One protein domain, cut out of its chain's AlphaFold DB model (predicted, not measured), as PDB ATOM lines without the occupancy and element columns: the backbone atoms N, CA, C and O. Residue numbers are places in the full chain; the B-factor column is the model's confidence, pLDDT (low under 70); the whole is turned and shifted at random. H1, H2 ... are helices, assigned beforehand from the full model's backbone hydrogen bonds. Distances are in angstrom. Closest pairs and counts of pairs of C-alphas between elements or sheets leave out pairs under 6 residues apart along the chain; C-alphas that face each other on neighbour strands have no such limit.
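What this domain is: This is residues 91 to 141 of the 141 residues of an uncharacterized protein of Palleronia marisminoris (UniProt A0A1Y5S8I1). One long helix, H2, makes the length of this model, and the short helix H1 folds back beside its first turns as a lopsided helical hairpin. Residues 115 to 141, of which 115 to 139 belong to H2, stick out free. The printed part has 51 residues with two named helices, H1 then H2, and no named strand; its class is all helix. It is extended, with a radius of gyration of the C-alphas of 18.7 A, a rod spanning 60 by 15 by 7 A.

How they stand to each other: Look first at H2, residues 104 to 139, which touches H1, residues 91 to 98, with residues 104 to 111 alone. Their closest C-alphas, those of Val 93 and Ala 107, are 6.2 A apart. The two form a hairpin, at a shallow tilt of 11 degrees, opposite ways. Every O i to N i+4 pair is within hydrogen-bond range in H1, and 31 of 32 in H2.

Where its parts are: Find C-alpha 104 at (18.755, -26.870, 24.084); from there H2 runs 52.6 A to C-alpha 139 at (-2.217, 20.572, 32.753). H1 begins at C-alpha 91, at (22.249, -13.064, 22.072), and measures 10.6 A.

The domain as a whole: The C-alphas of Gly 100 and Ser 141, the two farthest apart, are 59.7 A apart. The printed part has no cut, and the link from H1 to H2 is tight. Mean pLDDT of the printed part is 88.5; residues 140 to 141 are under 70.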
ATOM      1  N   GLY A  91      20.977 -12.861  22.775       86.81
ATOM      2  CA  GLY A  91      22.249 -13.064  22.072       86.81
ATOM      3  C   GLY A  91      23.215 -13.938  22.871       86.81
ATOM      4  O   GLY A  91      23.657 -14.963  22.363       86.81
ATOM      5  N   ALA A  92      23.426 -13.625  24.154       88.12
ATOM      6  CA  ALA A  92      24.291 -14.421  25.030       88.12
ATOM      7  C   ALA A  92      23.813 -15.880  25.165       88.12
ATOM      8  O   ALA A  92      24.623 -16.804  25.202       88.12
ATOM      9  N   VAL A  93      22.495 -16.112  25.183       89.50
ATOM     10  CA  VAL A  93      21.925 -17.470  25.196       89.50
ATOM     11  C   VAL A  93      22.174 -18.200  23.874       89.50
ATOM     12  O   VAL A  93      22.510 -19.384  23.886       89.50
ATOM     13  N   SER A  94      22.033 -17.511  22.738       90.38
ATOM     14  CA  SER A  94      22.333 -18.074  21.416       90.38
ATOM     15  C   SER A  94      23.805 -18.475  21.306       90.38
ATOM     16  O   SER A  94      24.108 -19.596  20.901       90.38
ATOM     17  N   ASP A  95      24.715 -17.601  21.726       91.31
ATOM     18  CA  ASP A  95      26.156 -17.851  21.661       91.31
ATOM     19  C   ASP A  95      26.572 -18.997  22.597       91.31
ATOM     20  O   ASP A  95      27.344 -19.882  22.212       91.31
ATOM     21  N   ALA A  96      25.993 -19.058  23.800       89.88
ATOM     22  CA  ALA A  96      26.187 -20.169  24.729       89.88
ATOM     23  C   ALA A  96      25.659 -21.506  24.171       89.88
ATOM     24  O   ALA A  96      26.251 -22.560  24.415       89.88
ATOM     25  N   LEU A  97      24.559 -21.487  23.411       90.69
ATOM     26  CA  LEU A  97      24.008 -22.686  22.775       90.69
ATOM     27  C   LEU A  97      24.890 -23.157  21.613       90.69
ATOM     28  O   LEU A  97      25.188 -24.344  21.512       90.69
ATOM     29  N   VAL A  98      25.339 -22.234  20.757       92.50
ATOM     30  CA  VAL A  98      26.205 -22.540  19.603       92.50
ATOM     31  C   VAL A  98      27.578 -23.048  20.049       92.50
ATOM     32  O   VAL A  98      28.108 -23.984  19.457       92.50
ATOM     33  N   SER A  99      28.138 -22.476  21.117       91.19
ATOM     34  CA  SER A  99      29.407 -22.926  21.713       91.19
ATOM     35  C   SER A  99      29.297 -24.254  22.474       91.19
ATOM     36  O   SER A  99      30.315 -24.801  22.897       91.19
ATOM     37  N   GLY A 100      28.084 -24.788  22.654       86.19
ATOM     38  CA  GLY A 100      27.841 -26.013  23.413       86.19
ATOM     39  C   GLY A 100      28.002 -25.843  24.926       86.19
ATOM     40  O   GLY A 100      28.031 -26.837  25.650       86.19
ATOM     41  N   MET A 101      28.090 -24.603  25.421       86.94
ATOM     42  CA  MET A 101      28.139 -24.321  26.856       86.94
ATOM     43  C   MET A 101      26.821 -24.636  27.551       86.94
ATOM     44  O   MET A 101      26.849 -24.927  28.746       86.94
ATOM     45  N   ILE A 102      25.696 -24.609  26.828       90.50
ATOM     46  CA  ILE A 102      24.361 -24.989  27.308       90.50
ATOM     47  C   ILE A 102      23.669 -25.984  26.382       90.50
ATOM     48  O   ILE A 102      23.915 -26.035  25.180       90.50
ATOM     49  N   THR A 103      22.761 -26.761  26.959       89.38
ATOM     50  CA  THR A 103      21.871 -27.667  26.231       89.38
ATOM     51  C   THR A 103      20.661 -26.916  25.651       89.38
ATOM     52  O   THR A 103      20.297 -25.843  26.144       89.38
ATOM     53  N   PRO A 104      19.970 -27.476  24.637       89.25
ATOM     54  CA  PRO A 104      18.755 -26.870  24.084       89.25
ATOM     55  C   PRO A 104      17.634 -26.670  25.118       89.25
ATOM     56  O   PRO A 104      16.915 -25.670  25.067       89.25
ATOM     57  N   ASP A 105      17.500 -27.592  26.074       88.81
ATOM     58  CA  ASP A 105      16.494 -27.496  27.137       88.81
ATOM     59  C   ASP A 105      16.813 -26.361  28.121       88.81
ATOM     60  O   ASP A 105      15.919 -25.591  28.487       88.81
ATOM     61  N   GLU A 106      18.090 -26.195  28.490       88.62
ATOM     62  CA  GLU A 106      18.563 -25.058  29.291       88.62
ATOM     63  C   GLU A 106      18.307 -23.735  28.548       88.62
ATOM     64  O   GLU A 106      17.704 -22.817  29.112       88.62
ATOM     65  N   ALA A 107      18.666 -23.650  27.262       90.25
ATOM     66  CA  ALA A 107      18.452 -22.457  26.441       90.25
ATOM     67  C   ALA A 107      16.971 -22.055  26.372       90.25
ATOM     68  O   ALA A 107      16.627 -20.876  26.514       90.25
ATOM     69  N   LYS A 108      16.072 -23.034  26.213       90.38
ATOM     70  CA  LYS A 108      14.622 -22.810  26.208       90.38
ATOM     71  C   LYS A 108      14.127 -22.250  27.543       90.38
ATOM     72  O   LYS A 108      13.350 -21.293  27.548       90.38
ATOM     73  N   ALA A 109      14.562 -22.827  28.663       88.75
ATOM     74  CA  ALA A 109      14.161 -22.384  29.998       88.75
ATOM     75  C   ALA A 109      14.654 -20.959  30.308       88.75
ATOM     76  O   ALA A 109      13.895 -20.131  30.827       88.75
ATOM     77  N   ILE A 110      15.899 -20.654  29.936       88.69
ATOM     78  CA  ILE A 110      16.498 -19.329  30.116       88.69
ATOM     79  C   ILE A 110      15.766 -18.299  29.250       88.69
ATOM     80  O   ILE A 110      15.305 -17.284  29.766       88.69
ATOM     81  N   THR A 111      15.574 -18.578  27.959       90.88
ATOM     82  CA  THR A 111      14.904 -17.651  27.028       90.88
ATOM     83  C   THR A 111      13.470 -17.348  27.462       90.88
ATOM     84  O   THR A 111      13.047 -16.195  27.435       90.88
ATOM     85  N   ALA A 112      12.727 -18.358  27.930       90.56
ATOM     86  CA  ALA A 112      11.378 -18.162  28.460       90.56
ATOM     87  C   ALA A 112      11.353 -17.263  29.709       90.56
ATOM     88  O   ALA A 112      10.385 -16.535  29.932       90.56
ATOM     89  N   SER A 113      12.405 -17.311  30.526       89.06
ATOM     90  CA  SER A 113      12.548 -16.446  31.701       89.06
ATOM     91  C   SER A 113      12.912 -15.016  31.294       89.06
ATOM     92  O   SER A 113      12.305 -14.074  31.796       89.06
ATOM     93  N   LEU A 114      13.830 -14.849  30.334       89.81
ATOM     94  CA  LEU A 114      14.200 -13.540  29.782       89.81
ATOM     95  C   LEU A 114      13.017 -12.837  29.108       89.81
ATOM     96  O   LEU A 114      12.811 -11.651  29.342       89.81
ATOM     97  N   ALA A 115      12.199 -13.563  28.340       89.94
ATOM     98  CA  ALA A 115      11.010 -13.003  27.698       89.94
ATOM     99  C   ALA A 115      10.040 -12.389  28.721       89.94
ATOM    100  O   ALA A 115       9.591 -11.261  28.551       89.94
ATOM    101  N   LYS A 116       9.789 -13.086  29.837       90.00
ATOM    102  CA  LYS A 116       8.937 -12.570  30.922       90.00
ATOM    103  C   LYS A 116       9.524 -11.330  31.590       90.00
ATOM    104  O   LYS A 116       8.781 -10.427  31.954       90.00
ATOM    105  N   LEU A 117      10.843 -11.289  31.778       88.38
ATOM    106  CA  LEU A 117      11.507 -10.109  32.335       88.38
ATOM    107  C   LEU A 117      11.385  -8.909  31.388       88.38
ATOM    108  O   LEU A 117      11.098  -7.810  31.854       88.38
ATOM    109  N   GLN A 118      11.524  -9.131  30.079       89.31
ATOM    110  CA  GLN A 118      11.330  -8.088  29.073       89.31
ATOM    111  C   GLN A 118       9.883  -7.578  29.056       89.31
ATOM    112  O   GLN A 118       9.664  -6.374  29.090       89.31
ATOM    113  N   GLU A 119       8.893  -8.474  29.089       89.69
ATOM    114  CA  GLU A 119       7.474  -8.094  29.159       89.69
ATOM    115  C   GLU A 119       7.167  -7.214  30.381       89.69
ATOM    116  O   GLU A 119       6.402  -6.251  30.287       89.69
ATOM    117  N   LEU A 120       7.776  -7.514  31.534       89.56
ATOM    118  CA  LEU A 120       7.624  -6.702  32.742       89.56
ATOM    119  C   LEU A 120       8.240  -5.307  32.579       89.56
ATOM    120  O   LEU A 120       7.604  -4.326  32.964       89.56
ATOM    121  N   GLN A 121       9.434  -5.217  31.987       88.88
ATOM    122  CA  GLN A 121      10.097  -3.940  31.706       88.88
ATOM    123  C   GLN A 121       9.293  -3.089  30.719       88.88
ATOM    124  O   GLN A 121       9.088  -1.896  30.946       88.88
ATOM    125  N   ASP A 122       8.778  -3.704  29.655       91.69
ATOM    126  CA  ASP A 122       7.962  -3.020  28.656       91.69
ATOM    127  C   ASP A 122       6.651  -2.511  29.277       91.69
ATOM    128  O   ASP A 122       6.230  -1.382  29.015       91.69
ATOM    129  N   MET A 123       6.022  -3.300  30.157       93.69
ATOM    130  CA  MET A 123       4.821  -2.880  30.884       93.69
ATOM    131  C   MET A 123       5.089  -1.673  31.793       93.69
ATOM    132  O   MET A 123       4.250  -0.774  31.881       93.69
ATOM    133  N   GLU A 124       6.229  -1.642  32.481       91.12
ATOM    134  CA  GLU A 124       6.624  -0.515  33.330       91.12
ATOM    135  C   GLU A 124       6.872   0.748  32.494       91.12
ATOM    136  O   GLU A 124       6.274   1.792  32.758       91.12
ATOM    137  N   ALA A 125       7.610   0.622  31.388       91.88
ATOM    138  CA  ALA A 125       7.837   1.722  30.455       91.88
ATOM    139  C   ALA A 125       6.531   2.271  29.846       91.88
ATOM    140  O   ALA A 125       6.391   3.481  29.644       91.88
ATOM    141  N   LEU A 126       5.554   1.405  29.553       93.38
ATOM    142  CA  LEU A 126       4.236   1.822  29.066       93.38
ATOM    143  C   LEU A 126       3.444   2.594  30.127       93.38
ATOM    144  O   LEU A 126       2.826   3.607  29.793       93.38
ATOM    145  N   LYS A 127       3.480   2.160  31.394       92.56
ATOM    146  CA  LYS A 127       2.831   2.877  32.506       92.56
ATOM    147  C   LYS A 127       3.423   4.267  32.700       92.56
ATOM    148  O   LYS A 127       2.669   5.226  32.864       92.56
ATOM    149  N   ASP A 128       4.743   4.389  32.614       92.56
ATOM    150  CA  ASP A 128       5.423   5.677  32.742       92.56
ATOM    151  C   ASP A 128       5.025   6.644  31.626       92.56
ATOM    152  O   ASP A 128       4.684   7.800  31.887       92.56
ATOM    153  N   ARG A 129       5.002   6.165  30.374       91.94
ATOM    154  CA  ARG A 129       4.553   6.967  29.225       91.94
ATOM    155  C   ARG A 129       3.089   7.380  29.358       91.94
ATOM    156  O   ARG A 129       2.761   8.529  29.073       91.94
ATOM    157  N   LEU A 130       2.220   6.476  29.815       93.06
ATOM    158  CA  LEU A 130       0.807   6.778  30.048       93.06
ATOM    159  C   LEU A 130       0.651   7.882  31.103       93.06
ATOM    160  O   LEU A 130      -0.026   8.875  30.851       93.06
ATOM    161  N   GLY A 131       1.350   7.766  32.235       92.38
ATOM    162  CA  GLY A 131       1.308   8.771  33.298       92.38
ATOM    163  C   GLY A 131       1.844  10.140  32.864       92.38
ATOM    164  O   GLY A 131       1.336  11.170  33.305       92.38
ATOM    165  N   GLN A 132       2.843  10.184  31.975       90.50
ATOM    166  CA  GLN A 132       3.307  11.442  31.376       90.50
ATOM    167  C   GLN A 132       2.225  12.091  30.506       90.50
ATOM    168  O   GLN A 132       1.985  13.292  30.629       90.50
ATOM    169  N   ILE A 133       1.544  11.307  29.665       92.50
ATOM    170  CA  ILE A 133       0.464  11.800  28.800       92.50
ATOM    171  C   ILE A 133      -0.725  12.293  29.635       92.50
ATOM    172  O   ILE A 133      -1.262  13.364  29.360       92.50
ATOM    173  N   GLU A 134      -1.107  11.561  30.682       90.94
ATOM    174  CA  GLU A 134      -2.191  11.960  31.588       90.94
ATOM    175  C   GLU A 134      -1.903  13.293  32.290       90.94
ATOM    176  O   GLU A 134      -2.803  14.125  32.419       90.94
ATOM    177  N   ARG A 135      -0.651  13.536  32.703       90.88
ATOM    178  CA  ARG A 135      -0.239  14.828  33.283       90.88
ATOM    179  C   ARG A 135      -0.343  15.961  32.267       90.88
ATOM    180  O   ARG A 135      -0.953  16.978  32.565       90.88
ATOM    181  N   LEU A 136       0.171  15.759  31.053       89.81
ATOM    182  CA  LEU A 136       0.110  16.769  29.991       89.81
ATOM    183  C   LEU A 136      -1.332  17.115  29.586       89.81
ATOM    184  O   LEU A 136      -1.629  18.278  29.333       89.81
ATOM    185  N   LEU A 137      -2.235  16.131  29.554       87.38
ATOM    186  CA  LEU A 137      -3.658  16.361  29.282       87.38
ATOM    187  C   LEU A 137      -4.359  17.117  30.416       87.38
ATOM    188  O   LEU A 137      -5.227  17.947  30.150       87.38
ATOM    189  N   ARG A 138      -3.991  16.836  31.673       83.06
ATOM    190  CA  ARG A 138      -4.551  17.512  32.847       83.06
ATOM    191  C   ARG A 138      -4.071  18.958  32.974       83.06
ATOM    192  O   ARG A 138      -4.869  19.801  33.353       83.06
ATOM    193  N   ASP A 139      -2.810  19.230  32.651       77.69
ATOM    194  CA  ASP A 139      -2.217  20.572  32.753       77.69
ATOM    195  C   ASP A 139      -2.552  21.464  31.539       77.69
ATOM    196  O   ASP A 139      -2.380  22.680  31.593       77.69
ATOM    197  N   GLY A 140      -3.013  20.866  30.433       62.94
ATOM    198  CA  GLY A 140      -3.427  21.561  29.209       62.94
ATOM    199  C   GLY A 140      -4.929  21.862  29.089       62.94
ATOM    200  O   GLY A 140      -5.336  22.379  28.047       62.94
ATOM    201  N   SER A 141      -5.739  21.524  30.103       50.28
ATOM    202  CA  SER A 141      -7.181  21.837  30.206       50.28
ATOM    203  C   SER A 141      -7.430  22.911  31.262       50.28
ATOM    204  O   SER A 141      -8.334  23.746  31.041       50.28
TER     205      SER A 141